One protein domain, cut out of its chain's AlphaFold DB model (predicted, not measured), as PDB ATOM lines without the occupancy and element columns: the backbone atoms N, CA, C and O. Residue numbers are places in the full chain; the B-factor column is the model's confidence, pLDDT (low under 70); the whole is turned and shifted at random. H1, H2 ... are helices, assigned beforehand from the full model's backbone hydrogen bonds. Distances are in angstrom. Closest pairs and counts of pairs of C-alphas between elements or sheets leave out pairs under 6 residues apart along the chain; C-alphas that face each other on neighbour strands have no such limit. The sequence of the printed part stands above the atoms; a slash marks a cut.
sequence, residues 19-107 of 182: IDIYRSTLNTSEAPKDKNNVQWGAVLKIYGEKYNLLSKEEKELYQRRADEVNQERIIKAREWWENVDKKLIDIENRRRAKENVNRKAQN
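Overview. This is residues 19 to 107 of the 182 residues of an uncharacterized protein of Smittium megazygosporum (UniProt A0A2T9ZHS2). What shape does the model make? It is an open, three-sided frame: the long helix H3 is the bar, and H2 and H4 turn off its two ends to the same side. The short H1 sits in the corner between H2 and H3, while H4 is an arm that packs on no other helix. What is it made of? The printed part has 89 residues with four named helices, H1, H2, H3 and H4 in chain order, no named strand, and the class all helix. It is extended, with a radius of gyration of the C-alphas of 19.8 A and spans of 50 by 35 by 20 A.

Along the chain. Where is the longest helix? H3, residues 56 to 83, measures 40.5 A from C-alpha 56 at (24.981, 28.970, -21.010) to C-alpha 83 at (-10.193, 17.551, -4.408). Where are the others? H2 is residues 39 to 53, 21.5 A, and H1 is residues 19 to 25, 9.8 A. H4, residues 86 to 105, runs 29.1 A to C-alpha 105 at (-15.423, 3.865, -36.388).

Arrangement. What does H3 touch? With residues 62 to 66 alone it touches H1, about perpendicular at 88 degrees; the closest C-alphas, of Ile 21 and Ala 66, are 6.3 A apart. How does H2 stand? With residues 47 to 51 alone it touches H1, about perpendicular at 79 degrees, the closest C-alphas being those of Ile 19 and Tyr 51, 6.7 A. H2 and H3 are close but not clearly touching, the closest C-alphas, of Tyr 51 and Lys 59, 7.9 A apart, at a steep tilt of 60 degrees, opposite ways. And H4? It is apart from H1, H2 and H3. Are the backbones helical throughout? Every O i to N i+4 pair is within hydrogen-bond range in H1, H2 and H3, and 15 of 16 are in H4.

Size, cuts and confidence. How far does it reach? The two C-alphas farthest apart, of Glu 57 and Ala 105, are 51.3 A apart. How is it linked? The printed part has no cut; H1 to H2 is a long link of 13 residues, and the links H2 to H3 and H3 to H4 are tight. Where is confidence low? The pLDDT is under 70 at residues 27 to 33 and 35 to 38, against a mean of 91.4 for the printed part.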
ATOM      1  N   ILE A  19      13.144  25.831 -23.806       96.06
ATOM      2  CA  ILE A  19      12.930  26.444 -25.120       96.06
ATOM      3  C   ILE A  19      11.487  26.933 -25.316       96.06
ATOM      4  O   ILE A  19      11.268  27.910 -26.024       96.06
ATOM      5  N   ASP A  20      10.495  26.305 -24.683       95.12
ATOM      6  CA  ASP A  20       9.105  26.754 -24.775       95.12
ATOM      7  C   ASP A  20       8.878  28.022 -23.941       95.12
ATOM      8  O   ASP A  20       8.134  28.905 -24.366       95.12
ATOM      9  N   ILE A  21       9.574  28.159 -22.802       96.62
ATOM     10  CA  ILE A  21       9.606  29.413 -22.036       96.62
ATOM     11  C   ILE A  21      10.264  30.507 -22.875       96.62
ATOM     12  O   ILE A  21       9.683  31.578 -23.034       96.62
ATOM     13  N   TYR A  22      11.418  30.226 -23.482       95.25
ATOM     14  CA  TYR A  22      12.084  31.166 -24.385       95.25
ATOM     15  C   TYR A  22      11.157  31.612 -25.524       95.25
ATOM     16  O   TYR A  22      10.928  32.805 -25.711       95.25
ATOM     17  N   ARG A  23      10.523  30.665 -26.223       92.56
ATOM     18  CA  ARG A  23       9.547  30.959 -27.285       92.56
ATOM     19  C   ARG A  23       8.391  31.828 -26.798       92.56
ATOM     20  O   ARG A  23       7.969  32.703 -27.538       92.56
ATOM     21  N   SER A  24       7.895  31.620 -25.576       91.06
ATOM     22  CA  SER A  24       6.823  32.463 -25.023       91.06
ATOM     23  C   SER A  24       7.258  33.897 -24.716       91.06
ATOM     24  O   SER A  24       6.415  34.788 -24.713       91.06
ATOM     25  N   THR A  25       8.555  34.128 -24.472       90.12
ATOM     26  CA  THR A  25       9.102  35.476 -24.241       90.12
ATOM     27  C   THR A  25       9.369  36.245 -25.530       90.12
ATOM     28  O   THR A  25       9.425  37.473 -25.509       90.12
ATOM     29  N   LEU A  26       9.508  35.547 -26.659       86.56
ATOM     30  CA  LEU A  26       9.595  36.191 -27.960       86.56
ATOM     31  C   LEU A  26       8.206  36.716 -28.335       86.56
ATOM     32  O   LEU A  26       7.289  35.949 -28.628       86.56
ATOM     33  N   ASN A  27       8.051  38.042 -28.301       66.38
ATOM     34  CA  ASN A  27       6.823  38.697 -28.732       66.38
ATOM     35  C   ASN A  27       6.464  38.252 -30.156       66.38
ATOM     36  O   ASN A  27       7.294  38.210 -31.062       66.38
ATOM     37  N   THR A  28       5.189  37.926 -30.334       61.41
ATOM     38  CA  THR A  28       4.577  37.228 -31.475       61.41
ATOM     39  C   THR A  28       4.597  38.031 -32.788       61.41
ATOM     40  O   THR A  28       3.908  37.661 -33.732       61.41
ATOM     41  N   SER A  29       5.360  39.127 -32.883       61.19
ATOM     42  CA  SER A  29       5.455  39.951 -34.097       61.19
ATOM     43  C   SER A  29       6.137  39.218 -35.256       61.19
ATOM     44  O   SER A  29       5.773  39.453 -36.404       61.19
ATOM     45  N   GLU A  30       7.066  38.299 -34.968       62.66
ATOM     46  CA  GLU A  30       7.683  37.407 -35.967       62.66
ATOM     47  C   GLU A  30       6.843  36.149 -36.254       62.66
ATOM     48  O   GLU A  30       7.141  35.400 -37.186       62.66
ATOM     49  N   ALA A  31       5.811  35.869 -35.452       67.31
ATOM     50  CA  ALA A  31       5.013  34.670 -35.645       67.31
ATOM     51  C   ALA A  31       4.022  34.868 -36.807       67.31
ATOM     52  O   ALA A  31       3.388  35.924 -36.909       67.31
ATOM     53  N   PRO A  32       3.824  33.854 -37.666       68.12
ATOM     54  CA  PRO A  32       2.839  33.928 -38.732       68.12
ATOM     55  C   PRO A  32       1.455  34.203 -38.139       68.12
ATOM     56  O   PRO A  32       0.998  33.488 -37.245       68.12
ATOM     57  N   LYS A  33       0.767  35.229 -38.654       69.06
ATOM     58  CA  LYS A  33      -0.612  35.548 -38.241       69.06
ATOM     59  C   LYS A  33      -1.592  34.418 -38.586       69.06
ATOM     60  O   LYS A  33      -2.617  34.281 -37.924       69.06
ATOM     61  N   ASP A  34      -1.261  33.597 -39.585       71.69
ATOM     62  CA  ASP A  34      -2.048  32.436 -39.993       71.69
ATOM     63  C   ASP A  34      -1.525  31.139 -39.344       71.69
ATOM     64  O   ASP A  34      -0.377  30.725 -39.534       71.69
ATOM     65  N   LYS A  35      -2.390  30.483 -38.563       62.06
ATOM     66  CA  LYS A  35      -2.101  29.221 -37.865       62.06
ATOM     67  C   LYS A  35      -2.132  27.993 -38.778       62.06
ATOM     68  O   LYS A  35      -1.583  26.966 -38.394       62.06
ATOM     69  N   ASN A  36      -2.719  28.094 -39.971       65.38
ATOM     70  CA  ASN A  36      -2.832  26.985 -40.922       65.38
ATOM     71  C   ASN A  36      -1.662  26.919 -41.913       65.38
ATOM     72  O   ASN A  36      -1.636  26.062 -42.794       65.38
ATOM     73  N   ASN A  37      -0.683  27.814 -41.777       63.03
ATOM     74  CA  ASN A  37       0.391  27.942 -42.743       63.03
ATOM     75  C   ASN A  37       1.537  26.947 -42.467       63.03
ATOM     76  O   ASN A  37       2.045  26.847 -41.346       63.03
ATOM     77  N   VAL A  38       1.999  26.276 -43.528       62.78
ATOM     78  CA  VAL A  38       3.163  25.360 -43.597       62.78
ATOM     79  C   VAL A  38       4.444  25.985 -42.998       62.78
ATOM     80  O   VAL A  38       5.387  25.291 -42.622       62.78
ATOM     81  N   GLN A  39       4.455  27.306 -42.821       77.00
ATOM     82  CA  GLN A  39       5.548  28.101 -42.267       77.00
ATOM     83  C   GLN A  39       5.809  27.912 -40.762       77.00
ATOM     84  O   GLN A  39       6.908  28.230 -40.308       77.00
ATOM     85  N   TRP A  40       4.881  27.354 -39.973       80.81
ATOM     86  CA  TRP A  40       5.117  27.157 -38.530       80.81
ATOM     87  C   TRP A  40       6.309  26.246 -38.229       80.81
ATOM     88  O   TRP A  40       7.057  26.507 -37.289       80.81
ATOM     89  N   GLY A  41       6.532  25.211 -39.046       85.62
ATOM     90  CA  GLY A  41       7.704  24.345 -38.905       85.62
ATOM     91  C   GLY A  41       9.020  25.108 -39.093       85.62
ATOM     92  O   GLY A  41       9.948  24.940 -38.303       85.62
ATOM     93  N   ALA A  42       9.075  26.001 -40.086       86.25
ATOM     94  CA  ALA A  42      10.242  26.843 -40.346       86.25
ATOM     95  C   ALA A  42      10.490  27.838 -39.200       86.25
ATOM     96  O   ALA A  42      11.618  27.984 -38.740       86.25
ATOM     97  N   VAL A  43       9.433  28.450 -38.669       85.38
ATOM     98  CA  VAL A  43       9.520  29.379 -37.532       85.38
ATOM     99  C   VAL A  43      10.006  28.670 -36.265       85.38
ATOM    100  O   VAL A  43      10.906  29.159 -35.581       85.38
ATOM    101  N   LEU A  44       9.489  27.470 -35.973       88.38
ATOM    102  CA  LEU A  44       9.957  26.667 -34.838       88.38
ATOM    103  C   LEU A  44      11.428  26.258 -34.973       88.38
ATOM    104  O   LEU A  44      12.120  26.178 -33.953       88.38
ATOM    105  N   LYS A  45      11.894  26.020 -36.208       90.31
ATOM    106  CA  LYS A  45      13.303  25.750 -36.514       90.31
ATOM    107  C   LYS A  45      14.168  26.978 -36.231       90.31
ATOM    108  O   LYS A  45      15.132  26.850 -35.483       90.31
ATOM    109  N   ILE A  46      13.763  28.157 -36.709       90.00
ATOM    110  CA  ILE A  46      14.458  29.430 -36.446       90.00
ATOM    111  C   ILE A  46      14.564  29.689 -34.938       90.00
ATOM    112  O   ILE A  46      15.634  30.030 -34.443       90.00
ATOM    113  N   TYR A  47      13.491  29.477 -34.169       91.25
ATOM    114  CA  TYR A  47      13.563  29.610 -32.709       91.25
ATOM    115  C   TYR A  47      14.501  28.591 -32.061       91.25
ATOM    116  O   TYR A  47      15.152  28.918 -31.073       91.25
ATOM    117  N   GLY A  48      14.575  27.370 -32.598       94.19
ATOM    118  CA  GLY A  48      15.549  26.368 -32.166       94.19
ATOM    119  C   GLY A  48      16.986  26.823 -32.397       94.19
ATOM    120  O   GLY A  48      17.805  26.740 -31.487       94.19
ATOM    121  N   GLU A  49      17.274  27.364 -33.577       94.81
ATOM    122  CA  GLU A  49      18.586  27.914 -33.930       94.81
ATOM    123  C   GLU A  49      18.947  29.110 -33.037       94.81
ATOM    124  O   GLU A  49      20.001  29.094 -32.404       94.81
ATOM    125  N   LYS A  50      18.038  30.087 -32.880       94.88
ATOM    126  CA  LYS A  50      18.225  31.238 -31.977       94.88
ATOM    127  C   LYS A  50      18.470  30.792 -30.528       94.88
ATOM    128  O   LYS A  50      19.392  31.283 -29.888       94.88
ATOM    129  N   TYR A  51      17.700  29.825 -30.022       96.50
ATOM    130  CA  TYR A  51      17.890  29.277 -28.675       96.50
ATOM    131  C   TYR A  51      19.249  28.580 -28.518       96.50
ATOM    132  O   TYR A  51      19.897  28.696 -27.479       96.50
ATOM    133  N   ASN A  52      19.707  27.862 -29.544       97.50
ATOM    134  CA  ASN A  52      20.997  27.177 -29.513       97.50
ATOM    135  C   ASN A  52      22.181  28.151 -29.476       97.50
ATOM    136  O   ASN A  52      23.188  27.810 -28.854       97.50
ATOM    137  N   LEU A  53      22.033  29.346 -30.054       97.56
ATOM    138  CA  LEU A  53      23.030  30.420 -30.016       97.56
ATOM    139  C   LEU A  53      23.119  31.143 -28.661       97.56
ATOM    140  O   LEU A  53      24.104  31.837 -28.428       97.56
ATOM    141  N   LEU A  54      22.135  30.972 -27.769       97.56
ATOM    142  CA  LEU A  54      22.174  31.578 -26.434       97.56
ATOM    143  C   LEU A  54      23.354  31.059 -25.609       97.56
ATOM    144  O   LEU A  54      23.730  29.876 -25.689       97.56
ATOM    145  N   SER A  55      23.870  31.939 -24.752       98.38
ATOM    146  CA  SER A  55      24.907  31.604 -23.785       98.38
ATOM    147  C   SER A  55      24.405  30.560 -22.780       98.38
ATOM    148  O   SER A  55      23.204  30.294 -22.637       98.38
ATOM    149  N   LYS A  56      25.337  29.934 -22.057       98.31
ATOM    150  CA  LYS A  56      24.981  28.970 -21.010       98.31
ATOM    151  C   LYS A  56      24.148  29.631 -19.904       98.31
ATOM    152  O   LYS A  56      23.151  29.057 -19.482       98.31
ATOM    153  N   GLU A  57      24.517  30.843 -19.502       98.12
ATOM    154  CA  GLU A  57      23.849  31.617 -18.447       98.12
ATOM    155  C   GLU A  57      22.401  31.964 -18.830       98.12
ATOM    156  O   GLU A  57      21.478  31.825 -18.024       98.12
ATOM    157  N   GLU A  58      22.172  32.331 -20.092       97.50
ATOM    158  CA  GLU A  58      20.829  32.587 -20.618       97.50
ATOM    159  C   GLU A  58      19.985  31.307 -20.641       97.50
ATOM    160  O   GLU A  58      18.828  31.309 -20.218       97.50
ATOM    161  N   LYS A  59      20.560  30.181 -21.082       98.00
ATOM    162  CA  LYS A  59      19.870  28.881 -21.057       98.00
ATOM    163  C   LYS A  59      19.525  28.451 -19.631       98.00
ATOM    164  O   LYS A  59      18.426  27.946 -19.400       98.00
ATOM    165  N   GLU A  60      20.414  28.689 -18.670       98.25
ATOM    166  CA  GLU A  60      20.175  28.419 -17.248       98.25
ATOM    167  C   GLU A  60      19.033  29.278 -16.679       98.25
ATOM    168  O   GLU A  60      18.236  28.789 -15.873       98.25
ATOM    169  N   LEU A  61      18.876  30.529 -17.126       98.12
ATOM    170  CA  LEU A  61      17.718  31.357 -16.770       98.12
ATOM    171  C   LEU A  61      16.396  30.723 -17.235       98.12
ATOM    172  O   LEU A  61      15.457  30.606 -16.443       98.12
ATOM    173  N   TYR A  62      16.314  30.288 -18.495       98.06
ATOM    174  CA  TYR A  62      15.106  29.634 -19.015       98.06
ATOM    175  C   TYR A  62      14.856  28.270 -18.373       98.06
ATOM    176  O   TYR A  62      13.700  27.892 -18.182       98.06
ATOM    177  N   GLN A  63      15.918  27.553 -18.006       98.31
ATOM    178  CA  GLN A  63      15.819  26.303 -17.260       98.31
ATOM    179  C   GLN A  63      15.156  26.525 -15.897       98.31
ATOM    180  O   GLN A  63      14.161  25.864 -15.607       98.31
ATOM    181  N   ARG A  64      15.629  27.508 -15.115       98.38
ATOM    182  CA  ARG A  64      15.033  27.853 -13.812       98.38
ATOM    183  C   ARG A  64      13.553  28.205 -13.933       98.38
ATOM    184  O   ARG A  64      12.725  27.595 -13.263       98.38
ATOM    185  N   ARG A  65      13.204  29.089 -14.874       98.06
ATOM    186  CA  ARG A  65      11.803  29.464 -15.132       98.06
ATOM    187  C   ARG A  65      10.941  28.274 -15.548       98.06
ATOM    188  O   ARG A  65       9.792  28.159 -15.134       98.06
ATOM    189  N   ALA A  66      11.470  27.381 -16.385       98.12
ATOM    190  CA  ALA A  66      10.746  26.178 -16.777       98.12
ATOM    191  C   ALA A  66      10.494  25.276 -15.569       98.12
ATOM    192  O   ALA A  66       9.389  24.756 -15.423       98.12
ATOM    193  N   ASP A  67      11.486  25.090 -14.702       98.06
ATOM    194  CA  ASP A  67      11.342  24.268 -13.505       98.06
ATOM    195  C   ASP A  67      10.335  24.869 -12.509       98.06
ATOM    196  O   ASP A  67       9.477  24.126 -12.035       98.06
ATOM    197  N   GLU A  68      10.328  26.189 -12.297       98.25
ATOM    198  CA  GLU A  68       9.314  26.902 -11.494       98.25
ATOM    199  C   GLU A  68       7.891  26.675 -12.038       98.25
ATOM    200  O   GLU A  68       7.008  26.181 -11.333       98.25
ATOM    201  N   VAL A  69       7.674  26.923 -13.336       97.62
ATOM    202  CA  VAL A  69       6.368  26.701 -13.987       97.62
ATOM    203  C   VAL A  69       5.941  25.234 -13.894       97.62
ATOM    204  O   VAL A  69       4.759  24.919 -13.724       97.62
ATOM    205  N   ASN A  70       6.890  24.307 -14.017       97.50
ATOM    206  CA  ASN A  70       6.617  22.883 -13.881       97.50
ATOM    207  C   ASN A  70       6.227  22.515 -12.448       97.50
ATOM    208  O   ASN A  70       5.289  21.736 -12.272       97.50
ATOM    209  N   GLN A  71       6.889  23.079 -11.438       97.75
ATOM    210  CA  GLN A  71       6.535  22.882 -10.032       97.75
ATOM    211  C   GLN A  71       5.116  23.380  -9.750       97.75
ATOM    212  O   GLN A  71       4.302  22.614  -9.233       97.75
ATOM    213  N   GLU A  72       4.769  24.592 -10.187       97.62
ATOM    214  CA  GLU A  72       3.412  25.125 -10.032       97.62
ATOM    215  C   GLU A  72       2.353  24.242 -10.697       97.62
ATOM    216  O   GLU A  72       1.290  23.992 -10.128       97.62
ATOM    217  N   ARG A  73       2.628  23.748 -11.912       97.38
ATOM    218  CA  ARG A  73       1.718  22.831 -12.615       97.38
ATOM    219  C   ARG A  73       1.513  21.541 -11.845       97.38
ATOM    220  O   ARG A  73       0.392  21.040 -11.803       97.38
ATOM    221  N   ILE A  74       2.575  20.999 -11.254       97.06
ATOM    222  CA  ILE A  74       2.491  19.785 -10.446       97.06
ATOM    223  C   ILE A  74       1.684  20.038  -9.172       97.06
ATOM    224  O   ILE A  74       0.834  19.209  -8.864       97.06
ATOM    225  N   ILE A  75       1.885  21.166  -8.481       97.38
ATOM    226  CA  ILE A  75       1.106  21.543  -7.288       97.38
ATOM    227  C   ILE A  75      -0.380  21.664  -7.646       97.38
ATOM    228  O   ILE A  75      -1.195  20.911  -7.121       97.38
ATOM    229  N   LYS A  76      -0.716  22.488  -8.645       97.38
ATOM    230  CA  LYS A  76      -2.100  22.669  -9.121       97.38
ATOM    231  C   LYS A  76      -2.738  21.353  -9.560       97.38
ATOM    232  O   LYS A  76      -3.916  21.105  -9.318       97.38
ATOM    233  N   ALA A  77      -1.975  20.490 -10.231       96.81
ATOM    234  CA  ALA A  77      -2.460  19.177 -10.625       96.81
ATOM    235  C   ALA A  77      -2.710  18.272  -9.409       96.81
ATOM    236  O   ALA A  77      -3.715  17.567  -9.408       96.81
ATOM    237  N   ARG A  78      -1.831  18.266  -8.398       96.12
ATOM    238  CA  ARG A  78      -2.023  17.490  -7.160       96.12
ATOM    239  C   ARG A  78      -3.279  17.935  -6.427       96.12
ATOM    240  O   ARG A  78      -4.163  17.108  -6.238       96.12
ATOM    241  N   GLU A  79      -3.401  19.231  -6.161       97.12
ATOM    242  CA  GLU A  79      -4.575  19.826  -5.516       97.12
ATOM    243  C   GLU A  79      -5.861  19.474  -6.270       97.12
ATOM    244  O   GLU A  79      -6.853  19.059  -5.673       97.12
ATOM    245  N   TRP A  80      -5.847  19.566  -7.602       97.56
ATOM    246  CA  TRP A  80      -7.001  19.187  -8.412       97.56
ATOM    247  C   TRP A  80      -7.360  17.703  -8.251       97.56
ATOM    248  O   TRP A  80      -8.532  17.370  -8.095       97.56
ATOM    249  N   TRP A  81      -6.369  16.807  -8.278       96.56
ATOM    250  CA  TRP A  81      -6.585  15.360  -8.161       96.56
ATOM    251  C   TRP A  81      -6.993  14.907  -6.755       96.56
ATOM    252  O   TRP A  81      -7.651  13.873  -6.641       96.56
ATOM    253  N   GLU A  82      -6.613  15.647  -5.717       95.81
ATOM    254  CA  GLU A  82      -7.009  15.396  -4.326       95.81
ATOM    255  C   GLU A  82      -8.448  15.846  -4.049       95.81
ATOM    256  O   GLU A  82      -9.169  15.166  -3.322       95.81
ATOM    257  N   ASN A  83      -8.888  16.940  -4.680       97.19
ATOM    258  CA  ASN A  83     -10.193  17.551  -4.408       97.19
ATOM    259  C   ASN A  83     -11.315  17.138  -5.379       97.19
ATOM    260  O   ASN A  83     -12.492  17.322  -5.075       97.19
ATOM    261  N   VAL A  84     -10.994  16.609  -6.564       97.38
ATOM    262  CA  VAL A  84     -12.014  16.227  -7.554       97.38
ATOM    263  C   VAL A  84     -12.842  15.015  -7.097       97.38
ATOM    264  O   VAL A  84     -12.307  13.987  -6.678       97.38
ATOM    265  N   ASP A  85     -14.169  15.098  -7.242       97.31
ATOM    266  CA  ASP A  85     -15.066  13.977  -6.945       97.31
ATOM    267  C   ASP A  85     -14.807  12.787  -7.891       97.31
ATOM    268  O   ASP A  85     -14.906  12.885  -9.122       97.31
ATOM    269  N   LYS A  86     -14.528  11.621  -7.299       96.06
ATOM    270  CA  LYS A  86     -14.323  10.349  -8.007       96.06
ATOM    271  C   LYS A  86     -15.520   9.984  -8.888       96.06
ATOM    272  O   LYS A  86     -15.319   9.506 -10.003       96.06
ATOM    273  N   LYS A  87     -16.754  10.273  -8.455       96.56
ATOM    274  CA  LYS A  87     -17.960   9.997  -9.254       96.56
ATOM    275  C   LYS A  87     -17.989  10.820 -10.542       96.56
ATOM    276  O   LYS A  87     -18.396  10.305 -11.583       96.56
ATOM    277  N   LEU A  88     -17.522  12.071 -10.500       96.31
ATOM    278  CA  LEU A  88     -17.415  12.917 -11.692       96.31
ATOM    279  C   LEU A  88     -16.361  12.380 -12.665       96.31
ATOM    280  O   LEU A  88     -16.599  12.363 -13.874       96.31
ATOM    281  N   ILE A  89     -15.231  11.884 -12.152       96.88
ATOM    282  CA  ILE A  89     -14.216  11.213 -12.976       96.88
ATOM    283  C   ILE A  89     -14.814   9.987 -13.675       96.88
ATOM    284  O   ILE A  89     -14.593   9.802 -14.874       96.88
ATOM    285  N   ASP A  90     -15.599   9.174 -12.969       96.56
ATOM    286  CA  ASP A  90     -16.235   7.980 -13.537       96.56
ATOM    287  C   ASP A  90     -17.286   8.324 -14.601       96.56
ATOM    288  O   ASP A  90     -17.396   7.636 -15.619       96.56
ATOM    289  N   ILE A  91     -18.055   9.400 -14.406       96.19
ATOM    290  CA  ILE A  91     -18.991   9.917 -15.416       96.19
ATOM    291  C   ILE A  91     -18.231  10.364 -16.674       96.19
ATOM    292  O   ILE A  91     -18.568   9.928 -17.777       96.19
ATOM    293  N   GLU A  92     -17.173  11.165 -16.531       96.94
ATOM    294  CA  GLU A  92     -16.371  11.636 -17.670       96.94
ATOM    295  C   GLU A  92     -15.651  10.479 -18.381       96.94
ATOM    296  O   GLU A  92     -15.586  10.449 -19.610       96.94
ATOM    297  N   ASN A  93     -15.153   9.484 -17.645       97.31
ATOM    298  CA  ASN A  93     -14.552   8.288 -18.234       97.31
ATOM    299  C   ASN A  93     -15.576   7.456 -19.015       97.31
ATOM    300  O   ASN A  93     -15.267   7.004 -20.117       97.31
ATOM    301  N   ARG A  94     -16.809   7.299 -18.514       96.69
ATOM    302  CA  ARG A  94     -17.895   6.657 -19.277       96.69
ATOM    303  C   ARG A  94     -18.200   7.411 -20.570       96.69
ATOM    304  O   ARG A  94     -18.315   6.785 -21.623       96.69
ATOM    305  N   ARG A  95     -18.245   8.746 -20.518       96.88
ATOM    306  CA  ARG A  95     -18.410   9.596 -21.706       96.88
ATOM    307  C   ARG A  95     -17.277   9.373 -22.719       96.88
ATOM    308  O   ARG A  95     -17.552   9.123 -23.889       96.88
ATOM    309  N   ARG A  96     -16.009   9.377 -22.279       97.06
ATOM    310  CA  ARG A  96     -14.839   9.089 -23.139       97.06
ATOM    311  C   ARG A  96     -14.869   7.690 -23.742       97.06
ATOM    312  O   ARG A  96     -14.481   7.529 -24.892       97.06
ATOM    313  N   ALA A  97     -15.327   6.686 -22.996       97.19
ATOM    314  CA  ALA A  97     -15.464   5.327 -23.510       97.19
ATOM    315  C   ALA A  97     -16.482   5.258 -24.659       97.19
ATOM    316  O   ALA A  97     -16.167   4.680 -25.697       97.19
ATOM    317  N   LYS A  98     -17.650   5.900 -24.509       96.44
ATOM    318  CA  LYS A  98     -18.655   6.028 -25.580       96.44
ATOM    319  C   LYS A  98     -18.075   6.755 -26.798       96.44
ATOM    320  O   LYS A  98     -18.164   6.252 -27.911       96.44
ATOM    321  N   GLU A  99     -17.412   7.888 -26.582       96.69
ATOM    322  CA  GLU A  99     -16.763   8.660 -27.651       96.69
ATOM    323  C   GLU A  99     -15.689   7.844 -28.389       96.69
ATOM    324  O   GLU A  99     -15.574   7.900 -29.611       96.69
ATOM    325  N   ASN A 100     -14.929   7.019 -27.669       97.62
ATOM    326  CA  ASN A 100     -13.912   6.157 -28.263       97.62
ATOM    327  C   ASN A 100     -14.491   5.094 -29.204       97.62
ATOM    328  O   ASN A 100     -13.787   4.683 -30.126       97.62
ATOM    329  N   VAL A 101     -15.750   4.679 -29.021       97.75
ATOM    330  CA  VAL A 101     -16.449   3.813 -29.988       97.75
ATOM    331  C   VAL A 101     -16.623   4.550 -31.319       97.75
ATOM    332  O   VAL A 101     -16.250   4.016 -32.362       97.75
ATOM    333  N   ASN A 102     -17.089   5.801 -31.279       96.81
ATOM    334  CA  ASN A 102     -17.276   6.631 -32.472       96.81
ATOM    335  C   ASN A 102     -15.938   6.947 -33.156       96.81
ATOM    336  O   ASN A 102     -15.797   6.779 -34.366       96.81
ATOM    337  N   ARG A 103     -14.918   7.330 -32.379       97.81
ATOM    338  CA  ARG A 103     -13.568   7.607 -32.898       97.81
ATOM    339  C   ARG A 103     -12.960   6.389 -33.578       97.81
ATOM    340  O   ARG A 103     -12.362   6.531 -34.638       97.81
ATOM    341  N   LYS A 104     -13.161   5.193 -33.016       98.06
ATOM    342  CA  LYS A 104     -12.725   3.938 -33.638       98.06
ATOM    343  C   LYS A 104     -13.399   3.720 -34.995       98.06
ATOM    344  O   LYS A 104     -12.705   3.369 -35.941       98.06
ATOM    345  N   ALA A 105     -14.707   3.963 -35.110       98.06
ATOM    346  CA  ALA A 105     -15.423   3.865 -36.388       98.06
ATOM    347  C   ALA A 105     -14.897   4.860 -37.443       98.06
ATOM    348  O   ALA A 105     -14.931   4.577 -38.634       98.06
ATOM    349  N   GLN A 106     -14.358   5.997 -37.000       98.06
ATOM    350  CA  GLN A 106     -13.736   7.019 -37.846       98.06
ATOM    351  C   GLN A 106     -12.226   6.806 -38.075       98.06
ATOM    352  O   GLN A 106     -11.576   7.678 -38.647       98.06
ATOM    353  N   ASN A 107     -11.637   5.696 -37.612       97.25
ATOM    354  CA  ASN A 107     -10.185   5.457 -37.624       97.25
ATOM    355  C   ASN A 107      -9.354   6.539 -36.902       97.25
ATOM    356  O   ASN A 107      -8.179   6.752 -37.205       97.25
TER     357      ASN A 107